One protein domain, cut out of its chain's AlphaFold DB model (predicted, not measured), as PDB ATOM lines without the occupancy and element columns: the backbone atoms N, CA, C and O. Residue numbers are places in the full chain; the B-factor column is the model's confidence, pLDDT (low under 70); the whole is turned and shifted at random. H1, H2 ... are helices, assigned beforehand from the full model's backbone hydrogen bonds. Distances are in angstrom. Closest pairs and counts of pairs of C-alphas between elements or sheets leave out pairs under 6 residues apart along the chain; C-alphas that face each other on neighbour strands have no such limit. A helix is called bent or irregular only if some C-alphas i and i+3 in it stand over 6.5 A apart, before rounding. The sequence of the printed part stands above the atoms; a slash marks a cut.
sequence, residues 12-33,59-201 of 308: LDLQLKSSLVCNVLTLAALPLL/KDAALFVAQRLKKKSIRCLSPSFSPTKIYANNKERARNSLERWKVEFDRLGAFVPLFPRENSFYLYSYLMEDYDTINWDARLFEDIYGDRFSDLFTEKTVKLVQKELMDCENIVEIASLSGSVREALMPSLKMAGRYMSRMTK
ATOM      1  N   LEU A  12      75.608 214.862 203.540       71.94
ATOM      2  CA  LEU A  12      77.005 215.035 203.154       71.94
ATOM      3  C   LEU A  12      77.268 214.509 201.734       71.94
ATOM      4  O   LEU A  12      77.903 215.199 200.935       71.94
ATOM      5  N   ASP A  13      76.729 213.338 201.385       76.19
ATOM      6  CA  ASP A  13      76.840 212.785 200.030       76.19
ATOM      7  C   ASP A  13      76.186 213.694 199.000       76.19
ATOM      8  O   ASP A  13      76.778 213.984 197.961       76.19
ATOM      9  N   LEU A  14      74.983 214.193 199.300       75.75
ATOM     10  CA  LEU A  14      74.279 215.121 198.420       75.75
ATOM     11  C   LEU A  14      75.103 216.394 198.186       75.75
ATOM     12  O   LEU A  14      75.200 216.880 197.056       75.75
ATOM     13  N   GLN A  15      75.728 216.924 199.237       73.12
ATOM     14  CA  GLN A  15      76.584 218.104 199.168       73.12
ATOM     15  C   GLN A  15      77.828 217.867 198.299       73.12
ATOM     16  O   GLN A  15      78.127 218.671 197.410       73.12
ATOM     17  N   LEU A  16      78.539 216.759 198.508       76.88
ATOM     18  CA  LEU A  16      79.745 216.437 197.741       76.88
ATOM     19  C   LEU A  16      79.418 216.146 196.274       76.88
ATOM     20  O   LEU A  16      80.056 216.692 195.372       76.88
ATOM     21  N   LYS A  17      78.379 215.346 196.022       81.50
ATOM     22  CA  LYS A  17      77.969 214.947 194.668       81.50
ATOM     23  C   LYS A  17      77.387 216.118 193.887       81.50
ATOM     24  O   LYS A  17      77.679 216.257 192.702       81.50
ATOM     25  N   SER A  18      76.628 217.006 194.529       76.69
ATOM     26  CA  SER A  18      76.128 218.219 193.866       76.69
ATOM     27  C   SER A  18      77.235 219.199 193.519       76.69
ATOM     28  O   SER A  18      77.258 219.698 192.394       76.69
ATOM     29  N   SER A  19      78.194 219.414 194.422       78.12
ATOM     30  CA  SER A  19      79.392 220.202 194.133       78.12
ATOM     31  C   SER A  19      80.171 219.609 192.958       78.12
ATOM     32  O   SER A  19      80.516 220.330 192.020       78.12
ATOM     33  N   LEU A  20      80.379 218.287 192.953       83.56
ATOM     34  CA  LEU A  20      81.040 217.582 191.858       83.56
ATOM     35  C   LEU A  20      80.320 217.828 190.528       83.56
ATOM     36  O   LEU A  20      80.931 218.338 189.594       83.56
ATOM     37  N   VAL A  21      79.018 217.542 190.453       82.50
ATOM     38  CA  VAL A  21      78.223 217.708 189.225       82.50
ATOM     39  C   VAL A  21      78.247 219.159 188.738       82.50
ATOM     40  O   VAL A  21      78.505 219.403 187.562       82.50
ATOM     41  N   CYS A  22      78.047 220.139 189.621       78.81
ATOM     42  CA  CYS A  22      78.103 221.558 189.260       78.81
ATOM     43  C   CYS A  22      79.467 221.965 188.687       78.81
ATOM     44  O   CYS A  22      79.527 222.646 187.659       78.81
ATOM     45  N   ASN A  23      80.560 221.541 189.328       81.19
ATOM     46  CA  ASN A  23      81.909 221.842 188.858       81.19
ATOM     47  C   ASN A  23      82.193 221.154 187.515       81.19
ATOM     48  O   ASN A  23      82.758 221.790 186.630       81.19
ATOM     49  N   VAL A  24      81.755 219.901 187.317       84.75
ATOM     50  CA  VAL A  24      81.921 219.185 186.036       84.75
ATOM     51  C   VAL A  24      81.192 219.918 184.917       84.75
ATOM     52  O   VAL A  24      81.767 220.141 183.856       84.75
ATOM     53  N   LEU A  25      79.944 220.331 185.144       80.94
ATOM     54  CA  LEU A  25      79.150 221.036 184.133       80.94
ATOM     55  C   LEU A  25      79.750 222.411 183.796       80.94
ATOM     56  O   LEU A  25      79.755 222.808 182.630       80.94
ATOM     57  N   THR A  26      80.310 223.098 184.796       79.88
ATOM     58  CA  THR A  26      81.031 224.369 184.618       79.88
ATOM     59  C   THR A  26      82.295 224.180 183.780       79.88
ATOM     60  O   THR A  26      82.499 224.904 182.802       79.88
ATOM     61  N   LEU A  27      83.109 223.173 184.115       82.06
ATOM     62  CA  LEU A  27      84.334 222.832 183.394       82.06
ATOM     63  C   LEU A  27      84.034 222.414 181.947       82.06
ATOM     64  O   LEU A  27      84.650 222.921 181.014       82.06
ATOM     65  N   ALA A  28      83.016 221.572 181.751       77.50
ATOM     66  CA  ALA A  28      82.548 221.115 180.442       77.50
ATOM     67  C   ALA A  28      81.885 222.220 179.600       77.50
ATOM     68  O   ALA A  28      81.420 221.953 178.490       77.50
ATOM     69  N   ALA A  29      81.818 223.457 180.111       69.69
ATOM     70  CA  ALA A  29      81.179 224.591 179.455       69.69
ATOM     71  C   ALA A  29      79.706 224.336 179.095       69.69
ATOM     72  O   ALA A  29      79.183 224.936 178.152       69.69
ATOM     73  N   LEU A  30      79.031 223.439 179.821       60.50
ATOM     74  CA  LEU A  30      77.639 223.109 179.569       60.50
ATOM     75  C   LEU A  30      76.773 224.208 180.192       60.50
ATOM     76  O   LEU A  30      76.773 224.370 181.413       60.50
ATOM     77  N   PRO A  31      76.035 224.996 179.389       50.38
ATOM     78  CA  PRO A  31      75.203 226.052 179.935       50.38
ATOM     79  C   PRO A  31      74.088 225.424 180.775       50.38
ATOM     80  O   PRO A  31      73.159 224.822 180.236       50.38
ATOM     81  N   LEU A  32      74.174 225.589 182.097       48.31
ATOM     82  CA  LEU A  32      73.071 225.315 183.010       48.31
ATOM     83  C   LEU A  32      71.974 226.331 182.701       48.31
ATOM     84  O   LEU A  32      72.082 227.498 183.068       48.31
ATOM     85  N   LEU A  33      70.949 225.920 181.957       43.75
ATOM     86  CA  LEU A  33      69.824 226.797 181.655       43.75
ATOM     87  C   LEU A  33      68.959 226.946 182.913       43.75
ATOM     88  O   LEU A  33      68.446 225.943 183.414       43.75
ATOM     89  N   LYS A  59      77.305 246.312 157.563       65.25
ATOM     90  CA  LYS A  59      76.340 245.333 157.034       65.25
ATOM     91  C   LYS A  59      77.004 244.377 156.033       65.25
ATOM     92  O   LYS A  59      76.679 243.193 156.021       65.25
ATOM     93  N   ASP A  60      78.011 244.862 155.310       59.22
ATOM     94  CA  ASP A  60      78.806 244.083 154.361       59.22
ATOM     95  C   ASP A  60      79.709 243.051 155.043       59.22
ATOM     96  O   ASP A  60      79.814 241.923 154.568       59.22
ATOM     97  N   ALA A  61      80.305 243.374 156.197       62.00
ATOM     98  CA  ALA A  61      81.088 242.417 156.979       62.00
ATOM     99  C   ALA A  61      80.199 241.300 157.552       62.00
ATOM    100  O   ALA A  61      80.572 240.127 157.523       62.00
ATOM    101  N   ALA A  62      78.994 241.645 158.017       64.38
ATOM    102  CA  ALA A  62      78.012 240.667 158.481       64.38
ATOM    103  C   ALA A  62      77.519 239.762 157.336       64.38
ATOM    104  O   ALA A  62      77.421 238.546 157.512       64.38
ATOM    105  N   LEU A  63      77.279 240.333 156.151       63.75
ATOM    106  CA  LEU A  63      76.926 239.593 154.938       63.75
ATOM    107  C   LEU A  63      78.058 238.680 154.465       63.75
ATOM    108  O   LEU A  63      77.789 237.531 154.123       63.75
ATOM    109  N   PHE A  64      79.313 239.128 154.515       61.06
ATOM    110  CA  PHE A  64      80.474 238.297 154.192       61.06
ATOM    111  C   PHE A  64      80.613 237.114 155.148       61.06
ATOM    112  O   PHE A  64      80.869 235.994 154.711       61.06
ATOM    113  N   VAL A  65      80.409 237.329 156.451       58.81
ATOM    114  CA  VAL A  65      80.413 236.252 157.450       58.81
ATOM    115  C   VAL A  65      79.258 235.284 157.194       58.81
ATOM    116  O   VAL A  65      79.484 234.078 157.141       58.81
ATOM    117  N   ALA A  66      78.047 235.784 156.941       59.31
ATOM    118  CA  ALA A  66      76.883 234.959 156.627       59.31
ATOM    119  C   ALA A  66      77.061 234.165 155.321       59.31
ATOM    120  O   ALA A  66      76.736 232.981 155.267       59.31
ATOM    121  N   GLN A  67      77.635 234.770 154.279       59.00
ATOM    122  CA  GLN A  67      77.967 234.090 153.026       59.00
ATOM    123  C   GLN A  67      79.082 233.062 153.217       59.00
ATOM    124  O   GLN A  67      79.004 231.979 152.643       59.00
ATOM    125  N   ARG A  68      80.087 233.339 154.058       53.72
ATOM    126  CA  ARG A  68      81.154 232.383 154.398       53.72
ATOM    127  C   ARG A  68      80.611 231.191 155.190       53.72
ATOM    128  O   ARG A  68      81.066 230.074 154.961       53.72
ATOM    129  N   LEU A  69      79.618 231.416 156.053       55.41
ATOM    130  CA  LEU A  69      78.873 230.381 156.782       55.41
ATOM    131  C   LEU A  69      77.874 229.619 155.894       55.41
ATOM    132  O   LEU A  69      77.601 228.460 156.164       55.41
ATOM    133  N   LYS A  70      77.352 230.231 154.820       55.06
ATOM    134  CA  LYS A  70      76.508 229.543 153.823       55.06
ATOM    135  C   LYS A  70      77.321 228.732 152.806       55.06
ATOM    136  O   LYS A  70      76.913 227.632 152.457       55.06
ATOM    137  N   LYS A  71      78.469 229.244 152.338       52.16
ATOM    138  CA  LYS A  71      79.378 228.529 151.414       52.16
ATOM    139  C   LYS A  71      80.102 227.372 152.099       52.16
ATOM    140  O   LYS A  71      80.356 226.352 151.468       52.16
ATOM    141  N   LYS A  72      80.422 227.505 153.386       47.88
ATOM    142  CA  LYS A  72      80.848 226.381 154.220       47.88
ATOM    143  C   LYS A  72      79.598 225.729 154.791       47.88
ATOM    144  O   LYS A  72      79.177 226.086 155.883       47.88
ATOM    145  N   SER A  73      79.001 224.806 154.038       39.50
ATOM    146  CA  SER A  73      77.966 223.907 154.556       39.50
ATOM    147  C   SER A  73      78.307 223.506 155.993       39.50
ATOM    148  O   SER A  73      79.419 223.053 156.268       39.50
ATOM    149  N   ILE A  74      77.367 223.698 156.919       49.41
ATOM    150  CA  ILE A  74      77.530 223.396 158.351       49.41
ATOM    151  C   ILE A  74      77.882 221.903 158.563       49.41
ATOM    152  O   ILE A  74      78.449 221.541 159.590       49.41
ATOM    153  N   ARG A  75      77.687 221.054 157.539       42.38
ATOM    154  CA  ARG A  75      78.215 219.679 157.451       42.38
ATOM    155  C   ARG A  75      79.750 219.566 157.440       42.38
ATOM    156  O   ARG A  75      80.259 218.458 157.547       42.38
ATOM    157  N   CYS A  76      80.484 220.670 157.317       41.12
ATOM    158  CA  CYS A  76      81.951 220.706 157.273       41.12
ATOM    159  C   CYS A  76      82.576 221.451 158.471       41.12
ATOM    160  O   CYS A  76      83.771 221.740 158.441       41.12
ATOM    161  N   LEU A  77      81.777 221.822 159.483       45.19
ATOM    162  CA  LEU A  77      82.262 222.400 160.748       45.19
ATOM    163  C   LEU A  77      82.382 221.370 161.876       45.19
ATOM    164  O   LEU A  77      82.841 221.712 162.963       45.19
ATOM    165  N   SER A  78      82.054 220.104 161.625       43.06
ATOM    166  CA  SER A  78      82.837 219.047 162.253       43.06
ATOM    167  C   SER A  78      84.258 219.209 161.712       43.06
ATOM    168  O   SER A  78      84.426 219.244 160.489       43.06
ATOM    169  N   PRO A  79      85.291 219.357 162.561       45.03
ATOM    170  CA  PRO A  79      86.650 219.154 162.097       45.03
ATOM    171  C   PRO A  79      86.645 217.769 161.461       45.03
ATOM    172  O   PRO A  79      86.491 216.765 162.154       45.03
ATOM    173  N   SER A  80      86.692 217.699 160.132       40.19
ATOM    174  CA  SER A  80      86.955 216.435 159.474       40.19
ATOM    175  C   SER A  80      88.336 216.044 159.978       40.19
ATOM    176  O   SER A  80      89.317 216.696 159.611       40.19
ATOM    177  N   PHE A  81      88.401 215.054 160.869       42.75
ATOM    178  CA  PHE A  81      89.634 214.406 161.296       42.75
ATOM    179  C   PHE A  81      90.206 213.665 160.085       42.75
ATOM    180  O   PHE A  81      90.117 212.453 159.960       42.75
ATOM    181  N   SER A  82      90.720 214.417 159.117       40.75
ATOM    182  CA  SER A  82      91.542 213.883 158.046       40.75
ATOM    183  C   SER A  82      92.984 213.987 158.529       40.75
ATOM    184  O   SER A  82      93.443 215.124 158.698       40.75
ATOM    185  N   PRO A  83      93.699 212.866 158.732       47.66
ATOM    186  CA  PRO A  83      95.084 212.858 159.206       47.66
ATOM    187  C   PRO A  83      95.986 213.831 158.436       47.66
ATOM    188  O   PRO A  83      96.822 214.509 159.015       47.66
ATOM    189  N   THR A  84      95.734 214.011 157.141       47.22
ATOM    190  CA  THR A  84      96.489 214.884 156.233       47.22
ATOM    191  C   THR A  84      96.258 216.391 156.408       47.22
ATOM    192  O   THR A  84      97.161 217.165 156.107       47.22
ATOM    193  N   LYS A  85      95.108 216.852 156.928       52.28
ATOM    194  CA  LYS A  85      94.904 218.286 157.262       52.28
ATOM    195  C   LYS A  85      95.426 218.658 158.651       52.28
ATOM    196  O   LYS A  85      95.590 219.842 158.930       52.28
ATOM    197  N   ILE A  86      95.678 217.665 159.506       50.16
ATOM    198  CA  ILE A  86      96.184 217.859 160.871       50.16
ATOM    199  C   ILE A  86      97.629 218.385 160.845       50.16
ATOM    200  O   ILE A  86      97.971 219.233 161.663       50.16
ATOM    201  N   TYR A  87      98.432 217.970 159.859       50.72
ATOM    202  CA  TYR A  87      99.839 218.368 159.724       50.72
ATOM    203  C   TYR A  87     100.066 219.773 159.143       50.72
ATOM    204  O   TYR A  87     101.150 220.331 159.292       50.72
ATOM    205  N   ALA A  88      99.069 220.377 158.488       56.72
ATOM    206  CA  ALA A  88      99.258 221.648 157.779       56.72
ATOM    207  C   ALA A  88      99.173 222.889 158.686       56.72
ATOM    208  O   ALA A  88      99.500 223.988 158.244       56.72
ATOM    209  N   ASN A  89      98.720 222.751 159.939       71.94
ATOM    210  CA  ASN A  89      98.537 223.907 160.817       71.94
ATOM    211  C   ASN A  89      98.869 223.637 162.285       71.94
ATOM    212  O   ASN A  89      98.065 223.870 163.193       71.94
ATOM    213  N   ASN A  90     100.091 223.160 162.519       80.19
ATOM    214  CA  ASN A  90     100.565 222.865 163.868       80.19
ATOM    215  C   ASN A  90     100.500 224.094 164.789       80.19
ATOM    216  O   ASN A  90     100.163 223.976 165.965       80.19
ATOM    217  N   LYS A  91     100.732 225.290 164.232       80.69
ATOM    218  CA  LYS A  91     100.684 226.558 164.966       80.69
ATOM    219  C   LYS A  91      99.274 226.918 165.437       80.69
ATOM    220  O   LYS A  91      99.105 227.298 166.594       80.69
ATOM    221  N   GLU A  92      98.253 226.800 164.584       80.00
ATOM    222  CA  GLU A  92      96.871 227.023 165.033       80.00
ATOM    223  C   GLU A  92      96.423 225.956 166.026       80.00
ATOM    224  O   GLU A  92      95.719 226.291 166.976       80.00
ATOM    225  N   ARG A  93      96.847 224.698 165.851       80.81
ATOM    226  CA  ARG A  93      96.531 223.624 166.800       80.81
ATOM    227  C   ARG A  93      97.119 223.908 168.182       80.81
ATOM    228  O   ARG A  93      96.363 223.873 169.148       80.81
ATOM    229  N   ALA A  94      98.400 224.269 168.266       84.88
ATOM    230  CA  ALA A  94      99.047 224.667 169.521       84.88
ATOM    231  C   ALA A  94      98.314 225.848 170.182       84.88
ATOM    232  O   ALA A  94      97.906 225.766 171.340       84.88
ATOM    233  N   ARG A  95      98.018 226.905 169.406       84.50
ATOM    234  CA  ARG A  95      97.263 228.071 169.892       84.50
ATOM    235  C   ARG A  95      95.884 227.683 170.429       84.50
ATOM    236  O   ARG A  95      95.494 228.153 171.493       84.50
ATOM    237  N   ASN A  96      95.150 226.830 169.716       82.50
ATOM    238  CA  ASN A  96      93.820 226.390 170.129       82.50
ATOM    239  C   ASN A  96      93.878 225.530 171.403       82.50
ATOM    240  O   ASN A  96      93.019 225.686 172.268       82.50
ATOM    241  N   SER A  97      94.884 224.658 171.547       85.19
ATOM    242  CA  SER A  97      95.108 223.879 172.772       85.19
ATOM    243  C   SER A  97      95.412 224.783 173.970       85.19
ATOM    244  O   SER A  97      94.803 224.617 175.025       85.19
ATOM    245  N   LEU A  98      96.274 225.791 173.797       88.69
ATOM    246  CA  LEU A  98      96.582 226.774 174.840       88.69
ATOM    247  C   LEU A  98      95.358 227.618 175.226       88.69
ATOM    248  O   LEU A  98      95.105 227.853 176.406       88.69
ATOM    249  N   GLU A  99      94.593 228.100 174.243       84.19
ATOM    250  CA  GLU A  99      93.364 228.866 174.490       84.19
ATOM    251  C   GLU A  99      92.326 228.029 175.234       84.19
ATOM    252  O   GLU A  99      91.711 228.510 176.188       84.19
ATOM    253  N   ARG A 100      92.170 226.763 174.841       84.88
ATOM    254  CA  ARG A 100      91.298 225.816 175.529       84.88
ATOM    255  C   ARG A 100      91.741 225.604 176.973       84.88
ATOM    256  O   ARG A 100      90.903 225.709 177.864       84.88
ATOM    257  N   TRP A 101      93.035 225.386 177.200       88.50
ATOM    258  CA  TRP A 101      93.588 225.237 178.542       88.50
ATOM    259  C   TRP A 101      93.294 226.451 179.423       88.50
ATOM    260  O   TRP A 101      92.794 226.286 180.527       88.50
ATOM    261  N   LYS A 102      93.521 227.675 178.930       87.62
ATOM    262  CA  LYS A 102      93.225 228.909 179.682       87.62
ATOM    263  C   LYS A 102      91.754 228.985 180.097       87.62
ATOM    264  O   LYS A 102      91.449 229.267 181.250       87.62
ATOM    265  N   VAL A 103      90.846 228.673 179.173       84.38
ATOM    266  CA  VAL A 103      89.402 228.680 179.445       84.38
ATOM    267  C   VAL A 103      89.001 227.597 180.452       84.38
ATOM    268  O   VAL A 103      88.160 227.855 181.310       84.38
ATOM    269  N   GLU A 104      89.561 226.392 180.350       87.06
ATOM    270  CA  GLU A 104      89.302 225.301 181.300       87.06
ATOM    271  C   GLU A 104      89.886 225.620 182.681       87.06
ATOM    272  O   GLU A 104      89.215 225.414 183.692       87.06
ATOM    273  N   PHE A 105      91.080 226.214 182.726       86.94
ATOM    274  CA  PHE A 105      91.749 226.636 183.951       86.94
ATOM    275  C   PHE A 105      90.935 227.693 184.711       86.94
ATOM    276  O   PHE A 105      90.704 227.558 185.913       86.94
ATOM    277  N   ASP A 106      90.384 228.684 184.007       84.56
ATOM    278  CA  ASP A 106      89.492 229.689 184.602       84.56
ATOM    279  C   ASP A 106      88.175 229.082 185.135       84.56
ATOM    280  O   ASP A 106      87.501 229.669 185.986       84.56
ATOM    281  N   ARG A 107      87.793 227.892 184.650       84.62
ATOM    282  CA  ARG A 107      86.541 227.185 184.976       84.62
ATOM    283  C   ARG A 107      86.724 225.974 185.883       84.62
ATOM    284  O   ARG A 107      85.743 225.276 186.142       84.62
ATOM    285  N   LEU A 108      87.932 225.739 186.400       81.19
ATOM    286  CA  LEU A 108      88.262 224.601 187.266       81.19
ATOM    287  C   LEU A 108      87.303 224.448 188.454       81.19
ATOM    288  O   LEU A 108      87.060 223.335 188.918       81.19
ATOM    289  N   GLY A 109      86.730 225.547 188.952       80.62
ATOM    290  CA  GLY A 109      85.859 225.500 190.120       80.62
ATOM    291  C   GLY A 109      86.647 224.957 191.308       80.62
ATOM    292  O   GLY A 109      87.646 225.563 191.702       80.62
ATOM    293  N   ALA A 110      86.211 223.832 191.880       80.06
ATOM    294  CA  ALA A 110      86.926 223.119 192.943       80.06
ATOM    295  C   ALA A 110      87.927 222.060 192.452       80.06
ATOM    296  O   ALA A 110      88.616 221.476 193.281       80.06
ATOM    297  N   PHE A 111      88.029 221.799 191.149       86.38
ATOM    298  CA  PHE A 111      89.008 220.846 190.639       86.38
ATOM    299  C   PHE A 111      90.433 221.377 190.756       86.38
ATOM    300  O   PHE A 111      90.694 222.575 190.645       86.38
ATOM    301  N   VAL A 112      91.360 220.443 190.947       86.81
ATOM    302  CA  VAL A 112      92.795 220.686 190.838       86.81
ATOM    303  C   VAL A 112      93.271 219.982 189.573       86.81
ATOM    304  O   VAL A 112      93.050 218.775 189.446       86.81
ATOM    305  N   PRO A 113      93.906 220.693 188.629       88.25
ATOM    306  CA  PRO A 113      94.434 220.051 187.441       88.25
ATOM    307  C   PRO A 113      95.571 219.113 187.834       88.25
ATOM    308  O   PRO A 113      96.448 219.502 188.600       88.25
ATOM    309  N   LEU A 114      95.570 217.886 187.316       87.31
ATOM    310  CA  LEU A 114      96.677 216.945 187.522       87.31
ATOM    311  C   LEU A 114      97.789 217.126 186.479       87.31
ATOM    312  O   LEU A 114      98.970 216.958 186.785       87.31
ATOM    313  N   PHE A 115      97.406 217.512 185.268       88.75
ATOM    314  CA  PHE A 115      98.291 217.821 184.159       88.75
ATOM    315  C   PHE A 115      97.580 218.817 183.227       88.75
ATOM    316  O   PHE A 115      96.374 218.654 183.016       88.75
ATOM    317  N   PRO A 116      98.268 219.828 182.671       89.50
ATOM    318  CA  PRO A 116      99.642 220.246 182.960       89.50
ATOM    319  C   PRO A 116      99.753 221.073 184.261       89.50
ATOM    320  O   PRO A 116      99.094 222.099 184.427       89.50
ATOM    321  N   ARG A 117     100.631 220.664 185.184       88.38
ATOM    322  CA  ARG A 117     101.021 221.411 186.398       88.38
ATOM    323  C   ARG A 117     102.499 221.782 186.346       88.38
ATOM    324  O   ARG A 117     103.280 221.090 185.708       88.38
ATOM    325  N   GLU A 118     102.913 222.799 187.095       87.12
ATOM    326  CA  GLU A 118     104.341 223.047 187.331       87.12
ATOM    327  C   GLU A 118     105.050 221.741 187.743       87.12
ATOM    328  O   GLU A 118     104.530 220.970 188.553       87.12
ATOM    329  N   ASN A 119     106.205 221.478 187.134       87.94
ATOM    330  CA  ASN A 119     107.019 220.264 187.274       87.94
ATOM    331  C   ASN A 119     106.386 218.935 186.807       87.94
ATOM    332  O   ASN A 119     107.114 217.955 186.666       87.94
ATOM    333  N   SER A 120     105.078 218.854 186.522       89.12
ATOM    334  CA  SER A 120     104.437 217.559 186.240       89.12
ATOM    335  C   SER A 120     104.903 216.913 184.946       89.12
ATOM    336  O   SER A 120     104.931 215.692 184.868       89.12
ATOM    337  N   PHE A 121     105.250 217.714 183.932       88.62
ATOM    338  CA  PHE A 121     105.748 217.167 182.672       88.62
ATOM    339  C   PHE A 121     107.033 216.365 182.884       88.62
ATOM    340  O   PHE A 121     107.089 215.229 182.449       88.62
ATOM    341  N   TYR A 122     107.996 216.871 183.656       86.00
ATOM    342  CA  TYR A 122     109.242 216.150 183.959       86.00
ATOM    343  C   TYR A 122     109.042 214.882 184.785       86.00
ATOM    344  O   TYR A 122     109.788 213.919 184.650       86.00
ATOM    345  N   LEU A 123     108.047 214.885 185.673       88.25
ATOM    346  CA  LEU A 123     107.743 213.709 186.485       88.25
ATOM    347  C   LEU A 123     107.085 212.608 185.650       88.25
ATOM    348  O   LEU A 123     107.337 211.431 185.889       88.25
ATOM    349  N   TYR A 124     106.242 212.985 184.686       88.06
ATOM    350  CA  TYR A 124     105.505 212.035 183.857       88.06
ATOM    351  C   TYR A 124     106.170 211.729 182.516       88.06
ATOM    352  O   TYR A 124     105.815 210.722 181.919       88.06
ATOM    353  N   SER A 125     107.143 212.519 182.057       86.56
ATOM    354  CA  SER A 125     107.807 212.322 180.762       86.56
ATOM    355  C   SER A 125     108.449 210.941 180.652       86.56
ATOM    356  O   SER A 125     108.347 210.305 179.614       86.56
ATOM    357  N   TYR A 126     109.008 210.419 181.746       83.62
ATOM    358  CA  TYR A 126     109.568 209.064 181.812       83.62
ATOM    359  C   TYR A 126     108.519 207.938 181.729       83.62
ATOM    360  O   TYR A 126     108.885 206.779 181.551       83.62
ATOM    361  N   LEU A 127     107.234 208.262 181.895       83.50
ATOM    362  CA  LEU A 127     106.097 207.342 181.761       83.50
ATOM    363  C   LEU A 127     105.312 207.563 180.458       83.50
ATOM    364  O   LEU A 127     104.458 206.746 180.123       83.50
ATOM    365  N   MET A 128     105.534 208.684 179.770       85.56
ATOM    366  CA  MET A 128     104.819 209.058 178.553       85.56
ATOM    367  C   MET A 128     105.552 208.499 177.333       85.56
ATOM    368  O   MET A 128     106.761 208.657 177.196       85.56
ATOM    369  N   GLU A 129     104.812 207.851 176.438       84.00
ATOM    370  CA  GLU A 129     105.347 207.353 175.170       84.00
ATOM    371  C   GLU A 129     105.215 208.423 174.076       84.00
ATOM    372  O   GLU A 129     104.151 209.026 173.896       84.00
ATOM    373  N   ASP A 130     106.287 208.642 173.313       80.38
ATOM    374  CA  ASP A 130     106.282 209.538 172.157       80.38
ATOM    375  C   ASP A 130     105.625 208.842 170.951       80.38
ATOM    376  O   ASP A 130     106.272 208.135 170.178       80.38
ATOM    377  N   TYR A 131     104.311 209.027 170.793       72.81
ATOM    378  CA  TYR A 131     103.546 208.435 169.683       72.81
ATOM    379  C   TYR A 131     103.600 209.240 168.377       72.81
ATOM    380  O   TYR A 131     103.430 208.677 167.294       72.81
ATOM    381  N   ASP A 132     103.805 210.554 168.469       73.56
ATOM    382  CA  ASP A 132     103.764 211.482 167.339       73.56
ATOM    383  C   ASP A 132     105.156 212.067 167.055       73.56
ATOM    384  O   ASP A 132     106.003 212.187 167.935       73.56
ATOM    385  N   THR A 133     105.367 212.549 165.824       78.69
ATOM    386  CA  THR A 133     106.569 213.337 165.463       78.69
ATOM    387  C   THR A 133     106.698 214.641 166.256       78.69
ATOM    388  O   THR A 133     107.780 215.219 166.323       78.69
ATOM    389  N   ILE A 134     105.592 215.124 166.825       81.69
ATOM    390  CA  ILE A 134     105.524 216.330 167.644       81.69
ATOM    391  C   ILE A 134     104.979 215.921 169.004       81.69
ATOM    392  O   ILE A 134     103.826 215.498 169.099       81.69
ATOM    393  N   ASN A 135     105.769 216.118 170.055       86.50
ATOM    394  CA  ASN A 135     105.298 215.941 171.420       86.50
ATOM    395  C   ASN A 135     104.376 217.119 171.795       86.50
ATOM    396  O   ASN A 135     104.816 218.203 172.185       86.50
ATOM    397  N   TRP A 136     103.068 216.930 171.592       85.69
ATOM    398  CA  TRP A 136     102.045 217.948 171.854       85.69
ATOM    399  C   TRP A 136     101.940 218.320 173.330       85.69
ATOM    400  O   TRP A 136     101.606 219.466 173.631       85.69
ATOM    401  N   ASP A 137     102.225 217.380 174.228       87.69
ATOM    402  CA  ASP A 137     102.211 217.607 175.670       87.69
ATOM    403  C   ASP A 137     103.379 218.500 176.087       87.69
ATOM    404  O   ASP A 137     103.152 219.505 176.760       87.69
ATOM    405  N   ALA A 138     104.590 218.213 175.592       87.00
ATOM    406  CA  ALA A 138     105.757 219.080 175.746       87.00
ATOM    407  C   ALA A 138     105.467 220.473 175.187       87.00
ATOM    408  O   ALA A 138     105.698 221.473 175.855       87.00
ATOM    409  N   ARG A 139     104.865 220.545 173.992       88.38
ATOM    410  CA  ARG A 139     104.556 221.819 173.341       88.38
ATOM    411  C   ARG A 139     103.506 222.646 174.088       88.38
ATOM    412  O   ARG A 139     103.606 223.868 174.165       88.38
ATOM    413  N   LEU A 140     102.472 221.998 174.618       89.19
ATOM    414  CA  LEU A 140     101.466 222.666 175.437       89.19
ATOM    415  C   LEU A 140     102.087 223.159 176.745       89.19
ATOM    416  O   LEU A 140     101.825 224.284 177.161       89.19
ATOM    417  N   PHE A 141     102.915 222.324 177.375       89.38
ATOM    418  CA  PHE A 141     103.673 222.696 178.562       89.38
ATOM    419  C   PHE A 141     104.557 223.913 178.276       89.38
ATOM    420  O   PHE A 141     104.559 224.864 179.065       89.38
ATOM    421  N   GLU A 142     105.179 223.912 177.090       88.56
ATOM    422  CA  GLU A 142     105.993 224.991 176.551       88.56
ATOM    423  C   GLU A 142     105.278 226.336 176.563       88.56
ATOM    424  O   GLU A 142     105.707 227.323 177.167       88.56
ATOM    425  N   ASP A 143     104.118 226.330 175.924       89.94
ATOM    426  CA  ASP A 143     103.288 227.505 175.738       89.94
ATOM    427  C   ASP A 143     102.670 228.024 177.060       89.94
ATOM    428  O   ASP A 143     102.285 229.197 177.139       89.94
ATOM    429  N   ILE A 144     102.548 227.184 178.101       90.19
ATOM    430  CA  ILE A 144     101.969 227.561 179.405       90.19
ATOM    431  C   ILE A 144     103.014 228.182 180.332       90.19
ATOM    432  O   ILE A 144     102.764 229.246 180.904       90.19
ATOM    433  N   TYR A 145     104.147 227.506 180.525       86.56
ATOM    434  CA  TYR A 145     105.124 227.876 181.554       86.56
ATOM    435  C   TYR A 145     106.307 228.691 181.007       86.56
ATOM    436  O   TYR A 145     107.030 229.308 181.803       86.56
ATOM    437  N   GLY A 146     106.435 228.783 179.674       82.44
ATOM    438  CA  GLY A 146     107.502 229.498 178.972       82.44
ATOM    439  C   GLY A 146     108.867 228.834 179.144       82.44
ATOM    440  O   GLY A 146     109.003 227.966 179.992       82.44
ATOM    441  N   ASP A 147     109.866 229.274 178.369       65.44
ATOM    442  CA  ASP A 147     111.154 228.606 178.055       65.44
ATOM    443  C   ASP A 147     112.097 228.236 179.227       65.44
ATOM    444  O   ASP A 147     113.271 227.928 179.049       65.44
ATOM    445  N   ARG A 148     111.594 228.204 180.461       57.09
ATOM    446  CA  ARG A 148     112.199 227.531 181.616       57.09
ATOM    447  C   ARG A 148     112.169 225.999 181.464       57.09
ATOM    448  O   ARG A 148     112.003 225.303 182.461       57.09
ATOM    449  N   PHE A 149     112.310 225.486 180.234       55.44
ATOM    450  CA  PHE A 149     112.238 224.058 179.915       55.44
ATOM    451  C   PHE A 149     113.561 223.312 180.020       55.44
ATOM    452  O   PHE A 149     113.614 222.127 179.704       55.44
ATOM    453  N   SER A 150     114.622 223.956 180.497       55.12
ATOM    454  CA  SER A 150     115.863 223.259 180.823       55.12
ATOM    455  C   SER A 150     115.620 222.266 181.962       55.12
ATOM    456  O   SER A 150     115.108 222.676 183.002       55.12
ATOM    457  N   ASP A 151     115.994 221.000 181.758       61.00
ATOM    458  CA  ASP A 151     115.874 219.873 182.694       61.00
ATOM    459  C   ASP A 151     116.098 220.270 184.163       61.00
ATOM    460  O   ASP A 151     117.225 220.298 184.658       61.00
ATOM    461  N   LEU A 152     115.012 220.571 184.887       67.00
ATOM    462  CA  LEU A 152     115.106 220.937 186.303       67.00
ATOM    463  C   LEU A 152     115.477 219.730 187.178       67.00
ATOM    464  O   LEU A 152     116.019 219.900 188.268       67.00
ATOM    465  N   PHE A 153     115.177 218.510 186.718       78.69
ATOM    466  CA  PHE A 153     115.330 217.289 187.501       78.69
ATOM    467  C   PHE A 153     116.055 216.208 186.706       78.69
ATOM    468  O   PHE A 153     115.665 215.861 185.597       78.69
ATOM    469  N   THR A 154     117.088 215.621 187.307       84.94
ATOM    470  CA  THR A 154     117.741 214.424 186.772       84.94
ATOM    471  C   THR A 154     116.811 213.210 186.894       84.94
ATOM    472  O   THR A 154     116.030 213.115 187.841       84.94
ATOM    473  N   GLU A 155     116.984 212.210 186.029       87.00
ATOM    474  CA  GLU A 155     116.296 210.906 186.111       87.00
ATOM    475  C   GLU A 155     116.363 210.283 187.521       87.00
ATOM    476  O   GLU A 155     115.400 209.691 188.009       87.00
ATOM    477  N   LYS A 156     117.495 210.466 188.217       89.06
ATOM    478  CA  LYS A 156     117.686 210.016 189.605       89.06
ATOM    479  C   LYS A 156     116.646 210.615 190.550       89.06
ATOM    480  O   LYS A 156     116.099 209.892 191.375       89.06
ATOM    481  N   THR A 157     116.358 211.907 190.409       88.62
ATOM    482  CA  THR A 157     115.363 212.607 191.223       88.62
ATOM    483  C   THR A 157     113.968 212.081 190.931       88.62
ATOM    484  O   THR A 157     113.227 211.821 191.867       88.62
ATOM    485  N   VAL A 158     113.618 211.845 189.664       89.19
ATOM    486  CA  VAL A 158     112.291 211.317 189.298       89.19
ATOM    487  C   VAL A 158     112.070 209.908 189.851       89.19
ATOM    488  O   VAL A 158     111.039 209.645 190.469       89.19
ATOM    489  N   LYS A 159     113.064 209.018 189.731       90.38
ATOM    490  CA  LYS A 159     113.008 207.679 190.350       90.38
ATOM    491  C   LYS A 159     112.855 207.758 191.867       90.38
ATOM    492  O   LYS A 159     112.151 206.944 192.460       90.38
ATOM    493  N   LEU A 160     113.504 208.737 192.489       92.31
ATOM    494  CA  LEU A 160     113.436 208.956 193.927       92.31
ATOM    495  C   LEU A 160     112.064 209.509 194.347       92.31
ATOM    496  O   LEU A 160     111.493 208.988 195.299       92.31
ATOM    497  N   VAL A 161     111.476 210.442 193.582       91.56
ATOM    498  CA  VAL A 161     110.080 210.897 193.757       91.56
ATOM    499  C   VAL A 161     109.129 209.705 193.700       91.56
ATOM    500  O   VAL A 161     108.295 209.548 194.585       91.56
ATOM    501  N   GLN A 162     109.256 208.845 192.688       90.31
ATOM    502  CA  GLN A 162     108.396 207.671 192.561       90.31
ATOM    503  C   GLN A 162     108.584 206.707 193.736       90.31
ATOM    504  O   GLN A 162     107.601 206.222 194.283       90.31
ATOM    505  N   LYS A 163     109.827 206.449 194.157       91.69
ATOM    506  CA  LYS A 163     110.116 205.570 195.293       91.69
ATOM    507  C   LYS A 163     109.517 206.104 196.596       91.69
ATOM    508  O   LYS A 163     108.861 205.344 197.295       91.69
ATOM    509  N   GLU A 164     109.719 207.385 196.901       92.62
ATOM    510  CA  GLU A 164     109.191 208.006 198.122       92.62
ATOM    511  C   GLU A 164     107.658 208.075 198.115       92.62
ATOM    512  O   GLU A 164     107.031 207.788 199.126       92.62
ATOM    513  N   LEU A 165     107.030 208.381 196.973       89.69
ATOM    514  CA  LEU A 165     105.565 208.406 196.868       89.69
ATOM    515  C   LEU A 165     104.912 207.019 196.963       89.69
ATOM    516  O   LEU A 165     103.723 206.937 197.260       89.69
ATOM    517  N   MET A 166     105.657 205.950 196.682       89.31
ATOM    518  CA  MET A 166     105.182 204.573 196.849       89.31
ATOM    519  C   MET A 166     105.400 204.045 198.275       89.31
ATOM    520  O   MET A 166     104.759 203.069 198.657       89.31
ATOM    521  N   ASP A 167     106.274 204.680 199.060       90.88
ATOM    522  CA  ASP A 167     106.586 204.302 200.440       90.88
ATOM    523  C   ASP A 167     105.695 205.052 201.446       90.88
ATOM    524  O   ASP A 167     106.141 205.874 202.248       90.88
ATOM    525  N   CYS A 168     104.394 204.764 201.389       82.88
ATOM    526  CA  CYS A 168     103.396 205.382 202.267       82.88
ATOM    527  C   CYS A 168     103.514 204.948 203.740       82.88
ATOM    528  O   CYS A 168     102.892 205.568 204.600       82.88
ATOM    529  N   GLU A 169     104.249 203.872 204.035       85.62
ATOM    530  CA  GLU A 169     104.411 203.358 205.401       85.62
ATOM    531  C   GLU A 169     105.457 204.165 206.174       85.62
ATOM    532  O   GLU A 169     105.224 204.533 207.325       85.62
ATOM    533  N   ASN A 170     106.587 204.485 205.536       87.44
ATOM    534  CA  ASN A 170     107.674 205.216 206.187       87.44
ATOM    535  C   ASN A 170     107.545 206.740 206.038       87.44
ATOM    536  O   ASN A 170     108.056 207.491 206.872       87.44
ATOM    537  N   ILE A 171     106.867 207.220 204.989       85.25
ATOM    538  CA  ILE A 171     106.773 208.648 204.661       85.25
ATOM    539  C   ILE A 171     105.342 209.141 204.882       85.25
ATOM    540  O   ILE A 171     104.527 209.223 203.966       85.25
ATOM    541  N   VAL A 172     105.047 209.495 206.133       82.75
ATOM    542  CA  VAL A 172     103.717 209.981 206.543       82.75
ATOM    543  C   VAL A 172     103.574 211.495 206.356       82.75
ATOM    544  O   VAL A 172     102.507 211.985 205.981       82.75
ATOM    545  N   GLU A 173     104.645 212.258 206.588       86.88
ATOM    546  CA  GLU A 173     104.617 213.723 206.561       86.88
ATOM    547  C   GLU A 173     105.454 214.320 205.426       86.88
ATOM    548  O   GLU A 173     106.491 213.792 205.026       86.88
ATOM    549  N   ILE A 174     105.054 215.510 204.962       85.94
ATOM    550  CA  ILE A 174     105.784 216.286 203.938       85.94
ATOM    551  C   ILE A 174     107.219 216.603 204.400       85.94
ATOM    552  O   ILE A 174     108.134 216.709 203.582       85.94
ATOM    553  N   ALA A 175     107.425 216.753 205.711       87.88
ATOM    554  CA  ALA A 175     108.732 217.017 206.304       87.88
ATOM    555  C   ALA A 175     109.702 215.827 206.195       87.88
ATOM    556  O   ALA A 175     110.912 216.054 206.222       87.88
ATOM    557  N   SER A 176     109.188 214.605 206.018       90.00
ATOM    558  CA  SER A 176     109.979 213.376 205.874       90.00
ATOM    559  C   SER A 176     110.498 213.152 204.451       90.00
ATOM    560  O   SER A 176     111.408 212.353 204.257       90.00
ATOM    561  N   LEU A 177     109.951 213.865 203.459       90.50
ATOM    562  CA  LEU A 177     110.406 213.790 202.068       90.50
ATOM    563  C   LEU A 177     111.813 214.360 201.918       90.50
ATOM    564  O   LEU A 177     112.147 215.380 202.539       90.50
ATOM    565  N   SER A 178     112.606 213.783 201.018       92.38
ATOM    566  CA  SER A 178     113.906 214.359 200.670       92.38
ATOM    567  C   SER A 178     113.756 215.765 200.076       92.38
ATOM    568  O   SER A 178     112.736 216.114 199.476       92.38
ATOM    569  N   GLY A 179     114.782 216.607 200.246       90.38
ATOM    570  CA  GLY A 179     114.741 218.011 199.812       90.38
ATOM    571  C   GLY A 179     114.395 218.169 198.329       90.38
ATOM    572  O   GLY A 179     113.487 218.921 197.985       90.38
ATOM    573  N   SER A 180     115.026 217.372 197.463       89.44
ATOM    574  CA  SER A 180     114.778 217.382 196.017       89.44
ATOM    575  C   SER A 180     113.361 216.936 195.641       89.44
ATOM    576  O   SER A 180     112.757 217.503 194.731       89.44
ATOM    577  N   VAL A 181     112.798 215.941 196.339       91.12
ATOM    578  CA  VAL A 181     111.415 215.484 196.106       91.12
ATOM    579  C   VAL A 181     110.424 216.534 196.566       91.12
ATOM    580  O   VAL A 181     109.451 216.829 195.873       91.12
ATOM    581  N   ARG A 182     110.692 217.147 197.717       91.44
ATOM    582  CA  ARG A 182     109.870 218.221 198.262       91.44
ATOM    583  C   ARG A 182     109.825 219.421 197.325       91.44
ATOM    584  O   ARG A 182     108.744 219.959 197.110       91.44
ATOM    585  N   GLU A 183     110.954 219.811 196.739       89.75
ATOM    586  CA  GLU A 183     111.022 220.865 195.721       89.75
ATOM    587  C   GLU A 183     110.228 220.495 194.464       89.75
ATOM    588  O   GLU A 183     109.406 221.289 193.999       89.75
ATOM    589  N   ALA A 184     110.396 219.269 193.960       89.19
ATOM    590  CA  ALA A 184     109.661 218.783 192.794       89.19
ATOM    591  C   ALA A 184     108.138 218.795 193.019       89.19
ATOM    592  O   ALA A 184     107.381 219.218 192.142       89.19
ATOM    593  N   LEU A 185     107.689 218.385 194.210       90.94
ATOM    594  CA  LEU A 185     106.275 218.289 194.578       90.94
ATOM    595  C   LEU A 185     105.682 219.589 195.130       90.94
ATOM    596  O   LEU A 185     104.456 219.689 195.219       90.94
ATOM    597  N   MET A 186     106.494 220.596 195.460       90.06
ATOM    598  CA  MET A 186     106.044 221.850 196.077       90.06
ATOM    599  C   MET A 186     104.861 222.503 195.341       90.06
ATOM    600  O   MET A 186     103.881 222.869 196.003       90.06
ATOM    601  N   PRO A 187     104.858 222.612 193.995       89.00
ATOM    602  CA  PRO A 187     103.718 223.195 193.290       89.00
ATOM    603  C   PRO A 187     102.438 222.360 193.429       89.00
ATOM    604  O   PRO A 187     101.343 222.906 193.601       89.00
ATOM    605  N   SER A 188     102.579 221.032 193.416       89.62
ATOM    606  CA  SER A 188     101.472 220.096 193.620       89.62
ATOM    607  C   SER A 188     100.910 220.200 195.039       89.62
ATOM    608  O   SER A 188      99.694 220.293 195.206       89.62
ATOM    609  N   LEU A 189     101.781 220.281 196.049       89.31
ATOM    610  CA  LEU A 189     101.402 220.458 197.453       89.31
ATOM    611  C   LEU A 189     100.683 221.792 197.681       89.31
ATOM    612  O   LEU A 189      99.642 221.835 198.334       89.31
ATOM    613  N   LYS A 190     101.168 222.883 197.075       89.44
ATOM    614  CA  LYS A 190     100.526 224.205 197.147       89.44
ATOM    615  C   LYS A 190      99.114 224.189 196.556       89.44
ATOM    616  O   LYS A 190      98.199 224.795 197.119       89.44
ATOM    617  N   MET A 191      98.916 223.504 195.428       85.62
ATOM    618  CA  MET A 191      97.588 223.328 194.833       85.62
ATOM    619  C   MET A 191      96.674 222.446 195.691       85.62
ATOM    620  O   MET A 191      95.517 222.810 195.908       85.62
ATOM    621  N   ALA A 192      97.190 221.341 196.233       85.31
ATOM    622  CA  ALA A 192      96.441 220.464 197.133       85.31
ATOM    623  C   ALA A 192      96.014 221.192 198.421       85.31
ATOM    624  O   ALA A 192      94.855 221.109 198.824       85.31
ATOM    625  N   GLY A 193      96.896 222.002 199.013       85.12
ATOM    626  CA  GLY A 193      96.580 222.807 200.194       85.12
ATOM    627  C   GLY A 193      95.438 223.800 199.950       85.12
ATOM    628  O   GLY A 193      94.553 223.958 200.797       85.12
ATOM    629  N   ARG A 194      95.380 224.421 198.760       80.56
ATOM    630  CA  ARG A 194      94.251 225.285 198.361       80.56
ATOM    631  C   ARG A 194      92.933 224.515 198.286       80.56
ATOM    632  O   ARG A 194      91.902 225.063 198.670       80.56
ATOM    633  N   TYR A 195      92.966 223.277 197.798       79.69
ATOM    634  CA  TYR A 195      91.795 222.406 197.736       79.69
ATOM    635  C   TYR A 195      91.313 221.998 199.131       79.69
ATOM    636  O   TYR A 195      90.151 222.231 199.464       79.69
ATOM    637  N   MET A 196      92.213 221.499 199.984       78.56
ATOM    638  CA  MET A 196      91.886 221.114 201.363       78.56
ATOM    639  C   MET A 196      91.300 222.283 202.156       78.56
ATOM    640  O   MET A 196      90.271 222.139 202.811       78.56
ATOM    641  N   SER A 197      91.878 223.478 202.000       77.50
ATOM    642  CA  SER A 197      91.391 224.704 202.642       77.50
ATOM    643  C   SER A 197      89.961 225.081 202.243       77.50
ATOM    644  O   SER A 197      89.314 225.848 202.947       77.50
ATOM    645  N   ARG A 198      89.453 224.619 201.094       69.12
ATOM    646  CA  ARG A 198      88.050 224.845 200.707       69.12
ATOM    647  C   ARG A 198      87.103 223.848 201.358       69.12
ATOM    648  O   ARG A 198      85.945 224.185 201.553       69.12
ATOM    649  N   MET A 199      87.565 222.649 201.690       65.00
ATOM    650  CA  MET A 199      86.736 221.643 202.357       65.00
ATOM    651  C   MET A 199      86.573 221.934 203.849       65.00
ATOM    652  O   MET A 199      85.512 221.681 204.407       65.00
ATOM    653  N   THR A 200      87.602 222.501 204.479       65.69
ATOM    654  CA  THR A 200      87.655 222.722 205.932       65.69
ATOM    655  C   THR A 200      87.133 224.088 206.384       65.69
ATOM    656  O   THR A 200      87.029 224.332 207.584       65.69
ATOM    657  N   LYS A 201      86.788 224.995 205.458       67.75
ATOM    658  CA  LYS A 201      86.276 226.331 205.799       67.75
ATOM    659  C   LYS A 201      84.816 226.272 206.274       67.75
ATOM    660  O   LYS A 201      83.939 225.947 205.466       67.75
TER     661      LYS A 201
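AT A GLANCE: This is residues 12 to 33 and 59 to 201 of the 308 residues of an uncharacterized protein of Brugia pahangi (UniProt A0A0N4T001). A loose, open assembly of helices: the long, kinked H3 and H7 are kept apart, with the short H5 and H4 between them, H5 on H3 and H6 on the first part of H7. H1 comes near the last part of H3, while H2 sticks out far from the body. The printed part has 165 residues with seven named helices, H1 to H7 in order, and no named strand; the class is all helix. The whole is loose, with a radius of gyration of the C-alphas of 21.4 A, and only just flat, spanning 68 by 45 by 25 A.

IN THESE COORDINATES: H3, residues 83 to 106, is 31.0 A long and irregular, with C-alphas 88 and 91 8.8 A apart. H7, residues 179 to 199, is 28.4 A long and irregular, with C-alphas 184 and 187 7.4 A apart; it ends at C-alpha 199 at (86.736, 221.643, 202.357). H1, residues 12 to 27, begins at (77.005, 215.035, 203.154). The others are H2, 59 to 71; H4, 120 to 125; H5, 136 to 145; and H6, 155 to 166.

HOW THE PARTS SIT: H3 touches H5 with residues 94 to 98 alone, the closest C-alphas being Leu 98 and Leu 140 at 6.4 A. H4 and H5, a helical hairpin, only just touch, with 3 pairs of C-alphas within 8 A, closest Phe 121 and Ala 138 at 7.2 A. H6 touches H7 at Val 161 and Val 181, the closest C-alphas, 5.3 A. H3 and H7 are apart. Every O i to N i+4 pair is within hydrogen-bond range in H1, H2, H4, H5 and H6, against 14 of 20 in H3 and 15 of 17 in H7.

THE WHOLE: Residues 34 to 58 are not printed, and C-alphas 33 and 59 are 31.5 A apart. The links H2 to H3, H3 to H4 and H6 to H7 are long. Confidence is under 70 at residues 29 to 33, 59 to 88, 147 to 152 and 198 to 201.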